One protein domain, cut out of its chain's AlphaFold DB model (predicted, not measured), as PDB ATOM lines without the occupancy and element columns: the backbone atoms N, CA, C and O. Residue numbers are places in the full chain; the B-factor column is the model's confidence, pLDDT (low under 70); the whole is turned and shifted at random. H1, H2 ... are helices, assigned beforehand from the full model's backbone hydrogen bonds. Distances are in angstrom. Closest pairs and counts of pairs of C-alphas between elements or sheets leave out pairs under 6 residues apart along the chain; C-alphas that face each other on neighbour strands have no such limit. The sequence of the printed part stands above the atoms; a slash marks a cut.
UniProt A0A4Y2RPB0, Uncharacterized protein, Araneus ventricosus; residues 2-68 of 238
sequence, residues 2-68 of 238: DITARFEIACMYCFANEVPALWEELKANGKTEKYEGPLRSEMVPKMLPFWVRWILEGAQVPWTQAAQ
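This is residues 2 to 68 of the 238 residues of an uncharacterized protein of Araneus ventricosus (UniProt A0A4Y2RPB0). A helical hairpin, H1 and H2 side by side, is crossed near its linked end by H4, with H5 beyond H4 and short H3 near it. The printed part has 67 residues with five named helices, H1 to H5 in chain order, and no named strand: all helix. It is compact, radius of gyration of the C-alphas 11.1 A, spanning 28 by 26 by 20 A.

H1, residues 3 to 13, touches H2, residues 19 to 28, at a shallow tilt of 21 degrees, opposite ways; closest C-alphas Phe 7 and Leu 22, 5.7 A. H4, residues 48 to 56, touches H1 about perpendicular, at 75 degrees; closest C-alphas Cys 11 and Leu 48, 5.1 A. H5, residues 63 to 68, only just touches H4, with 3 pairs of C-alphas within 8 A; closest Phe 50 and Ala 67, 7.1 A. H3, residues 33 to 36, is close to H4 but not clearly touching; closest C-alphas Tyr 35 and Val 52, 6.9 A. Every O i to N i+4 pair is within hydrogen-bond range in H1, H2, H4 and H5; H3 is too short for one.

H1 runs 15.3 A from C-alpha 3 at (-33.129, 44.027, 19.357), H2 14.3 A, H3 5.2 A, H4 12.2 A, and H5 8.6 A to C-alpha 68 at (-37.615, 31.298, -3.832).

The printed part has no cut. The link from H3 to H4 is long, and pLDDT is under 70 at residues 13, 37 to 46 and 68.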
ATOM      1  N   ASP A   2     -36.975  45.549  22.043       87.56
ATOM      2  CA  ASP A   2     -35.714  44.789  22.142       87.56
ATOM      3  C   ASP A   2     -35.164  44.433  20.745       87.56
ATOM      4  O   ASP A   2     -35.943  44.203  19.819       87.56
ATOM      5  N   ILE A   3     -33.835  44.380  20.600       89.31
ATOM      6  CA  ILE A   3     -33.129  44.027  19.357       89.31
ATOM      7  C   ILE A   3     -33.573  42.666  18.810       89.31
ATOM      8  O   ILE A   3     -33.762  42.509  17.609       89.31
ATOM      9  N   THR A   4     -33.863  41.723  19.702       87.56
ATOM     10  CA  THR A   4     -34.435  40.415  19.377       87.56
ATOM     11  C   THR A   4     -35.749  40.529  18.609       87.56
ATOM     12  O   THR A   4     -35.922  39.931  17.550       87.56
ATOM     13  N   ALA A   5     -36.675  41.334  19.136       84.69
ATOM     14  CA  ALA A   5     -37.987  41.523  18.543       84.69
ATOM     15  C   ALA A   5     -37.884  42.311  17.230       84.69
ATOM     16  O   ALA A   5     -38.595  42.006  16.277       84.69
ATOM     17  N   ARG A   6     -36.966  43.286  17.151       88.25
ATOM     18  CA  ARG A   6     -36.672  44.013  15.906       88.25
ATOM     19  C   ARG A   6     -36.166  43.067  14.819       88.25
ATOM     20  O   ARG A   6     -36.674  43.119  13.705       88.25
ATOM     21  N   PHE A   7     -35.226  42.183  15.150       89.25
ATOM     22  CA  PHE A   7     -34.702  41.188  14.218       89.25
ATOM     23  C   PHE A   7     -35.783  40.206  13.757       89.25
ATOM     24  O   PHE A   7     -35.958  40.003  12.561       89.25
ATOM     25  N   GLU A   8     -36.568  39.650  14.682       85.12
ATOM     26  CA  GLU A   8     -37.646  38.715  14.340       85.12
ATOM     27  C   GLU A   8     -38.697  39.340  13.424       85.12
ATOM     28  O   GLU A   8     -39.141  38.700  12.471       85.12
ATOM     29  N   ILE A   9     -39.052  40.604  13.666       77.56
ATOM     30  CA  ILE A   9     -39.945  41.378  12.802       77.56
ATOM     31  C   ILE A   9     -39.303  41.613  11.438       77.56
ATOM     32  O   ILE A   9     -39.926  41.307  10.423       77.56
ATOM     33  N   ALA A  10     -38.061  42.094  11.392       83.19
ATOM     34  CA  ALA A  10     -37.355  42.331  10.136       83.19
ATOM     35  C   ALA A  10     -37.270  41.060   9.283       83.19
ATOM     36  O   ALA A  10     -37.533  41.101   8.081       83.19
ATOM     37  N   CYS A  11     -37.015  39.912   9.912       81.56
ATOM     38  CA  CYS A  11     -37.058  38.621   9.249       81.56
ATOM     39  C   CYS A  11     -38.467  38.271   8.759       81.56
ATOM     40  O   CYS A  11     -38.632  37.924   7.593       81.56
ATOM     41  N   MET A  12     -39.480  38.372   9.623       74.50
ATOM     42  CA  MET A  12     -40.874  38.033   9.315       74.50
ATOM     43  C   MET A  12     -41.440  38.804   8.118       74.50
ATOM     44  O   MET A  12     -42.209  38.235   7.346       74.50
ATOM     45  N   TYR A  13     -41.064  40.076   7.981       69.94
ATOM     46  CA  TYR A  13     -41.559  40.980   6.940       69.94
ATOM     47  C   TYR A  13     -40.573  41.208   5.795       69.94
ATOM     48  O   TYR A  13     -40.871  41.984   4.893       69.94
ATOM     49  N   CYS A  14     -39.427  40.526   5.802       75.69
ATOM     50  CA  CYS A  14     -38.404  40.642   4.765       75.69
ATOM     51  C   CYS A  14     -37.855  42.069   4.590       75.69
ATOM     52  O   CYS A  14     -37.629  42.498   3.458       75.69
ATOM     53  N   PHE A  15     -37.586  42.785   5.691       79.56
ATOM     54  CA  PHE A  15     -36.796  44.026   5.670       79.56
ATOM     55  C   PHE A  15     -35.327  43.700   5.373       79.56
ATOM     56  O   PHE A  15     -34.456  43.777   6.238       79.56
ATOM     57  N   ALA A  16     -35.054  43.275   4.141       81.12
ATOM     58  CA  ALA A  16     -33.785  42.694   3.718       81.12
ATOM     59  C   ALA A  16     -32.583  43.614   3.957       81.12
ATOM     60  O   ALA A  16     -31.480  43.134   4.199       81.12
ATOM     61  N   ASN A  17     -32.808  44.927   3.917       83.62
ATOM     62  CA  ASN A  17     -31.785  45.931   4.180       83.62
ATOM     63  C   ASN A  17     -31.452  46.050   5.677       83.62
ATOM     64  O   ASN A  17     -30.321  46.370   6.037       83.62
ATOM     65  N   GLU A  18     -32.417  45.772   6.556       86.00
ATOM     66  CA  GLU A  18     -32.239  45.854   8.008       86.00
ATOM     67  C   GLU A  18     -31.756  44.536   8.615       86.00
ATOM     68  O   GLU A  18     -31.030  44.548   9.607       86.00
ATOM     69  N   VAL A  19     -32.129  43.396   8.027       89.62
ATOM     70  CA  VAL A  19     -31.830  42.062   8.572       89.62
ATOM     71  C   VAL A  19     -30.326  41.841   8.831       89.62
ATOM     72  O   VAL A  19     -29.996  41.440   9.950       89.62
ATOM     73  N   PRO A  20     -29.394  42.137   7.899       89.94
ATOM     74  CA  PRO A  20     -27.961  41.984   8.156       89.94
ATOM     75  C   PRO A  20     -27.447  42.910   9.264       89.94
ATOM     76  O   PRO A  20     -26.670  42.484  10.115       89.94
ATOM     77  N   ALA A  21     -27.909  44.163   9.293       91.88
ATOM     78  CA  ALA A  21     -27.497  45.134  10.305       91.88
ATOM     79  C   ALA A  21     -27.968  44.716  11.709       91.88
ATOM     80  O   ALA A  21     -27.193  44.739  12.664       91.88
ATOM     81  N   LEU A  22     -29.221  44.266  11.821       93.44
ATOM     82  CA  LEU A  22     -29.797  43.757  13.065       93.44
ATOM     83  C   LEU A  22     -29.120  42.454  13.519       93.44
ATOM     84  O   LEU A  22     -28.992  42.228  14.721       93.44
ATOM     85  N   TRP A  23     -28.661  41.613  12.588       93.12
ATOM     86  CA  TRP A  23     -27.887  40.414  12.913       93.12
ATOM     87  C   TRP A  23     -26.518  40.743  13.510       93.12
ATOM     88  O   TRP A  23     -26.139  40.164  14.528       93.12
ATOM     89  N   GLU A  24     -25.780  41.692  12.929       92.38
ATOM     90  CA  GLU A  24     -24.501  42.123  13.505       92.38
ATOM     91  C   GLU A  24     -24.694  42.792  14.872       92.38
ATOM     92  O   GLU A  24     -23.912  42.552  15.792       92.38
ATOM     93  N   GLU A  25     -25.780  43.548  15.061       93.31
ATOM     94  CA  GLU A  25     -26.144  44.103  16.370       93.31
ATOM     95  C   GLU A  25     -26.478  42.992  17.386       93.31
ATOM     96  O   GLU A  25     -26.040  43.051  18.537       93.31
ATOM     97  N   LEU A  26     -27.195  41.936  16.985       92.25
ATOM     98  CA  LEU A  26     -27.432  40.761  17.832       92.25
ATOM     99  C   LEU A  26     -26.133  40.051  18.213       92.25
ATOM    100  O   LEU A  26     -25.970  39.669  19.375       92.25
ATOM    101  N   LYS A  27     -25.215  39.891  17.252       90.62
ATOM    102  CA  LYS A  27     -23.908  39.258  17.460       90.62
ATOM    103  C   LYS A  27     -23.059  40.066  18.438       90.62
ATOM    104  O   LYS A  27     -22.538  39.502  19.396       90.62
ATOM    105  N   ALA A  28     -23.002  41.387  18.265       91.38
ATOM    106  CA  ALA A  28     -22.299  42.292  19.174       91.38
ATOM    107  C   ALA A  28     -22.853  42.243  20.611       91.38
ATOM    108  O   ALA A  28     -22.107  42.423  21.570       91.38
ATOM    109  N   ASN A  29     -24.149  41.959  20.764       89.06
ATOM    110  CA  ASN A  29     -24.816  41.819  22.058       89.06
ATOM    111  C   ASN A  29     -24.831  40.377  22.609       89.06
ATOM    112  O   ASN A  29     -25.454  40.142  23.643       89.06
ATOM    113  N   GLY A  30     -24.202  39.407  21.932       86.94
ATOM    114  CA  GLY A  30     -24.168  38.005  22.367       86.94
ATOM    115  C   GLY A  30     -25.536  37.312  22.383       86.94
ATOM    116  O   GLY A  30     -25.754  36.399  23.171       86.94
ATOM    117  N   LYS A  31     -26.485  37.756  21.549       86.12
ATOM    118  CA  LYS A  31     -27.878  37.263  21.523       86.12
ATOM    119  C   LYS A  31     -28.181  36.289  20.371       86.12
ATOM    120  O   LYS A  31     -29.350  36.004  20.113       86.12
ATOM    121  N   THR A  32     -27.166  35.788  19.663       84.75
ATOM    122  CA  THR A  32     -27.344  34.908  18.488       84.75
ATOM    123  C   THR A  32     -27.550  33.437  18.840       84.75
ATOM    124  O   THR A  32     -28.181  32.724  18.064       84.75
ATOM    125  N   GLU A  33     -27.127  32.996  20.031       82.06
ATOM    126  CA  GLU A  33     -27.162  31.588  20.476       82.06
ATOM    127  C   GLU A  33     -28.543  30.936  20.295       82.06
ATOM    128  O   GLU A  33     -28.667  29.796  19.845       82.06
ATOM    129  N   LYS A  34     -29.616  31.692  20.552       80.50
ATOM    130  CA  LYS A  34     -30.993  31.198  20.420       80.50
ATOM    131  C   LYS A  34     -31.426  30.886  18.979       80.50
ATOM    132  O   LYS A  34     -32.465  30.257  18.786       80.50
ATOM    133  N   TYR A  35     -30.672  31.346  17.984       81.62
ATOM    134  CA  TYR A  35     -30.935  31.144  16.559       81.62
ATOM    135  C   TYR A  35     -29.959  30.155  15.903       81.62
ATOM    136  O   TYR A  35     -30.254  29.646  14.827       81.62
ATOM    137  N   GLU A  36     -28.817  29.870  16.536       71.56
ATOM    138  CA  GLU A  36     -27.756  29.002  15.997       71.56
ATOM    139  C   GLU A  36     -28.058  27.497  16.158       71.56
ATOM    140  O   GLU A  36     -27.447  26.658  15.498       71.56
ATOM    141  N   GLY A  37     -29.031  27.137  17.003       67.12
ATOM    142  CA  GLY A  37     -29.529  25.766  17.154       67.12
ATOM    143  C   GLY A  37     -30.703  25.420  16.221       67.12
ATOM    144  O   GLY A  37     -31.287  26.297  15.582       67.12
ATOM    145  N   PRO A  38     -31.124  24.139  16.157       58.84
ATOM    146  CA  PRO A  38     -32.346  23.760  15.454       58.84
ATOM    147  C   PRO A  38     -33.542  24.487  16.079       58.84
ATOM    148  O   PRO A  38     -33.937  24.197  17.211       58.84
ATOM    149  N   LEU A  39     -34.102  25.446  15.332       57.81
ATOM    150  CA  LEU A  39     -35.265  26.242  15.726       57.81
ATOM    151  C   LEU A  39     -36.410  25.300  16.122       57.81
ATOM    152  O   LEU A  39     -36.999  24.621  15.276       57.81
ATOM    153  N   ARG A  40     -36.683  25.215  17.430       44.31
ATOM    154  CA  ARG A  40     -37.750  24.371  17.974       44.31
ATOM    155  C   ARG A  40     -39.105  24.934  17.548       44.31
ATOM    156  O   ARG A  40     -39.286  26.139  17.414       44.31
ATOM    157  N   SER A  41     -40.038  24.019  17.304       41.31
ATOM    158  CA  SER A  41     -41.378  24.252  16.763       41.31
ATOM    159  C   SER A  41     -42.311  24.983  17.745       41.31
ATOM    160  O   SER A  41     -43.326  24.435  18.164       41.31
ATOM    161  N   GLU A  42     -42.008  26.231  18.084       43.06
ATOM    162  CA  GLU A  42     -42.957  27.170  18.689       43.06
ATOM    163  C   GLU A  42     -43.012  28.419  17.824       43.06
ATOM    164  O   GLU A  42     -41.994  29.079  17.698       43.06
ATOM    165  N   MET A  43     -44.172  28.704  17.213       48.16
ATOM    166  CA  MET A  43     -44.550  29.960  16.528       48.16
ATOM    167  C   MET A  43     -43.401  30.828  15.964       48.16
ATOM    168  O   MET A  43     -43.428  32.054  16.064       48.16
ATOM    169  N   VAL A  44     -42.391  30.215  15.346       55.09
ATOM    170  CA  VAL A  44     -41.254  30.952  14.803       55.09
ATOM    171  C   VAL A  44     -41.737  31.644  13.530       55.09
ATOM    172  O   VAL A  44     -42.353  30.974  12.691       55.09
ATOM    173  N   PRO A  45     -41.472  32.951  13.335       62.16
ATOM    174  CA  PRO A  45     -41.803  33.625  12.088       62.16
ATOM    175  C   PRO A  45     -41.274  32.826  10.896       62.16
ATOM    176  O   PRO A  45     -40.095  32.480  10.863       62.16
ATOM    177  N   LYS A  46     -42.128  32.505   9.916       66.38
ATOM    178  CA  LYS A  46     -41.802  31.543   8.840       66.38
ATOM    179  C   LYS A  46     -40.518  31.874   8.072       66.38
ATOM    180  O   LYS A  46     -39.847  30.966   7.586       66.38
ATOM    181  N   MET A  47     -40.187  33.160   7.991       73.25
ATOM    182  CA  MET A  47     -38.996  33.678   7.319       73.25
ATOM    183  C   MET A  47     -37.744  33.708   8.208       73.25
ATOM    184  O   MET A  47     -36.638  33.792   7.687       73.25
ATOM    185  N   LEU A  48     -37.868  33.607   9.533       78.94
ATOM    186  CA  LEU A  48     -36.718  33.636  10.443       78.94
ATOM    187  C   LEU A  48     -35.713  32.498  10.178       78.94
ATOM    188  O   LEU A  48     -34.533  32.806  10.031       78.94
ATOM    189  N   PRO A  49     -36.123  31.215  10.024       77.38
ATOM    190  CA  PRO A  49     -35.176  30.152   9.690       77.38
ATOM    191  C   PRO A  49     -34.455  30.388   8.360       77.38
ATOM    192  O   PRO A  49     -33.303  29.994   8.219       77.38
ATOM    193  N   PHE A  50     -35.127  31.021   7.393       82.69
ATOM    194  CA  PHE A  50     -34.511  31.388   6.121       82.69
ATOM    195  C   PHE A  50     -33.399  32.407   6.325       82.69
ATOM    196  O   PHE A  50     -32.273  32.153   5.917       82.69
ATOM    197  N   TRP A  51     -33.711  33.534   6.968       86.00
ATOM    198  CA  TRP A  51     -32.762  34.630   7.133       86.00
ATOM    199  C   TRP A  51     -31.547  34.211   7.951       86.00
ATOM    200  O   TRP A  51     -30.422  34.479   7.541       86.00
ATOM    201  N   VAL A  52     -31.766  33.492   9.056       87.00
ATOM    202  CA  VAL A  52     -30.678  32.954   9.882       87.00
ATOM    203  C   VAL A  52     -29.795  32.024   9.056       87.00
ATOM    204  O   VAL A  52     -28.581  32.201   9.031       87.00
ATOM    205  N   ARG A  53     -30.387  31.078   8.317       84.56
ATOM    206  CA  ARG A  53     -29.623  30.164   7.462       84.56
ATOM    207  C   ARG A  53     -28.850  30.911   6.374       84.56
ATOM    208  O   ARG A  53     -27.663  30.672   6.214       84.56
ATOM    209  N   TRP A  54     -29.500  31.831   5.668       86.12
ATOM    210  CA  TRP A  54     -28.893  32.600   4.581       86.12
ATOM    211  C   TRP A  54     -27.712  33.449   5.067       86.12
ATOM    212  O   TRP A  54     -26.683  33.503   4.398       86.12
ATOM    213  N   ILE A  55     -27.824  34.055   6.254       88.44
ATOM    214  CA  ILE A  55     -26.723  34.796   6.877       88.44
ATOM    215  C   ILE A  55     -25.585  33.855   7.295       88.44
ATOM    216  O   ILE A  55     -24.425  34.144   7.006       88.44
ATOM    217  N   LEU A  56     -25.893  32.726   7.944       84.75
ATOM    218  CA  LEU A  56     -24.883  31.756   8.386       84.75
ATOM    219  C   LEU A  56     -24.148  31.091   7.212       84.75
ATOM    220  O   LEU A  56     -22.957  30.810   7.311       84.75
ATOM    221  N   GLU A  57     -24.829  30.888   6.084       85.56
ATOM    222  CA  GLU A  57     -24.248  30.389   4.830       85.56
ATOM    223  C   GLU A  57     -23.440  31.463   4.075       85.56
ATOM    224  O   GLU A  57     -22.851  31.175   3.029       85.56
ATOM    225  N   GLY A  58     -23.375  32.690   4.604       83.31
ATOM    226  CA  GLY A  58     -22.553  33.779   4.080       83.31
ATOM    227  C   GLY A  58     -23.203  34.587   2.958       83.31
ATOM    228  O   GLY A  58     -22.485  35.244   2.211       83.31
ATOM    229  N   ALA A  59     -24.532  34.537   2.813       82.44
ATOM    230  CA  ALA A  59     -25.283  35.333   1.838       82.44
ATOM    231  C   ALA A  59     -24.757  35.216   0.386       82.44
ATOM    232  O   ALA A  59     -24.736  36.191  -0.362       82.44
ATOM    233  N   GLN A  60     -24.323  34.011  -0.016       80.25
ATOM    234  CA  GLN A  60     -23.593  33.764  -1.274       80.25
ATOM    235  C   GLN A  60     -24.375  34.116  -2.546       80.25
ATOM    236  O   GLN A  60     -23.783  34.454  -3.570       80.25
ATOM    237  N   VAL A  61     -25.701  34.023  -2.488       81.38
ATOM    238  CA  VAL A  61     -26.608  34.398  -3.578       81.38
ATOM    239  C   VAL A  61     -27.547  35.503  -3.103       81.38
ATOM    240  O   VAL A  61     -27.834  35.571  -1.900       81.38
ATOM    241  N   PRO A  62     -28.080  36.344  -4.013       82.69
ATOM    242  CA  PRO A  62     -29.097  37.324  -3.656       82.69
ATOM    243  C   PRO A  62     -30.222  36.659  -2.862       82.69
ATOM    244  O   PRO A  62     -30.753  35.624  -3.277       82.69
ATOM    245  N   TRP A  63     -30.599  37.252  -1.725       79.69
ATOM    246  CA  TRP A  63     -31.604  36.670  -0.829       79.69
ATOM    247  C   TRP A  63     -32.916  36.361  -1.558       79.69
ATOM    248  O   TRP A  63     -33.602  35.413  -1.206       79.69
ATOM    249  N   THR A  64     -33.242  37.117  -2.608       73.25
ATOM    250  CA  THR A  64     -34.429  36.919  -3.444       73.25
ATOM    251  C   THR A  64     -34.442  35.553  -4.130       73.25
ATOM    252  O   THR A  64     -35.483  34.908  -4.185       73.25
ATOM    253  N   GLN A  65     -33.287  35.095  -4.617       75.38
ATOM    254  CA  GLN A  65     -33.135  33.789  -5.256       75.38
ATOM    255  C   GLN A  65     -33.161  32.670  -4.208       75.38
ATOM    256  O   GLN A  65     -33.914  31.707  -4.346       75.38
ATOM    257  N   ALA A  66     -32.422  32.835  -3.107       75.19
ATOM    258  CA  ALA A  66     -32.429  31.867  -2.007       75.19
ATOM    259  C   ALA A  66     -33.814  31.728  -1.350       75.19
ATOM    260  O   ALA A  66     -34.196  30.639  -0.918       75.19
ATOM    261  N   ALA A  67     -34.578  32.822  -1.269       71.81
ATOM    262  CA  ALA A  67     -35.927  32.821  -0.727       71.81
ATOM    263  C   ALA A  67     -36.862  31.991  -1.608       71.81
ATOM    264  O   ALA A  67     -37.600  31.168  -1.082       71.81
ATOM    265  N   GLN A  68     -36.800  32.123  -2.934       65.88
ATOM    266  CA  GLN A  68     -37.615  31.298  -3.832       65.88
ATOM    267  C   GLN A  68     -37.377  29.801  -3.581       65.88
ATOM    268  O   GLN A  68     -38.327  29.061  -3.334       65.88
TER     269      GLN A  68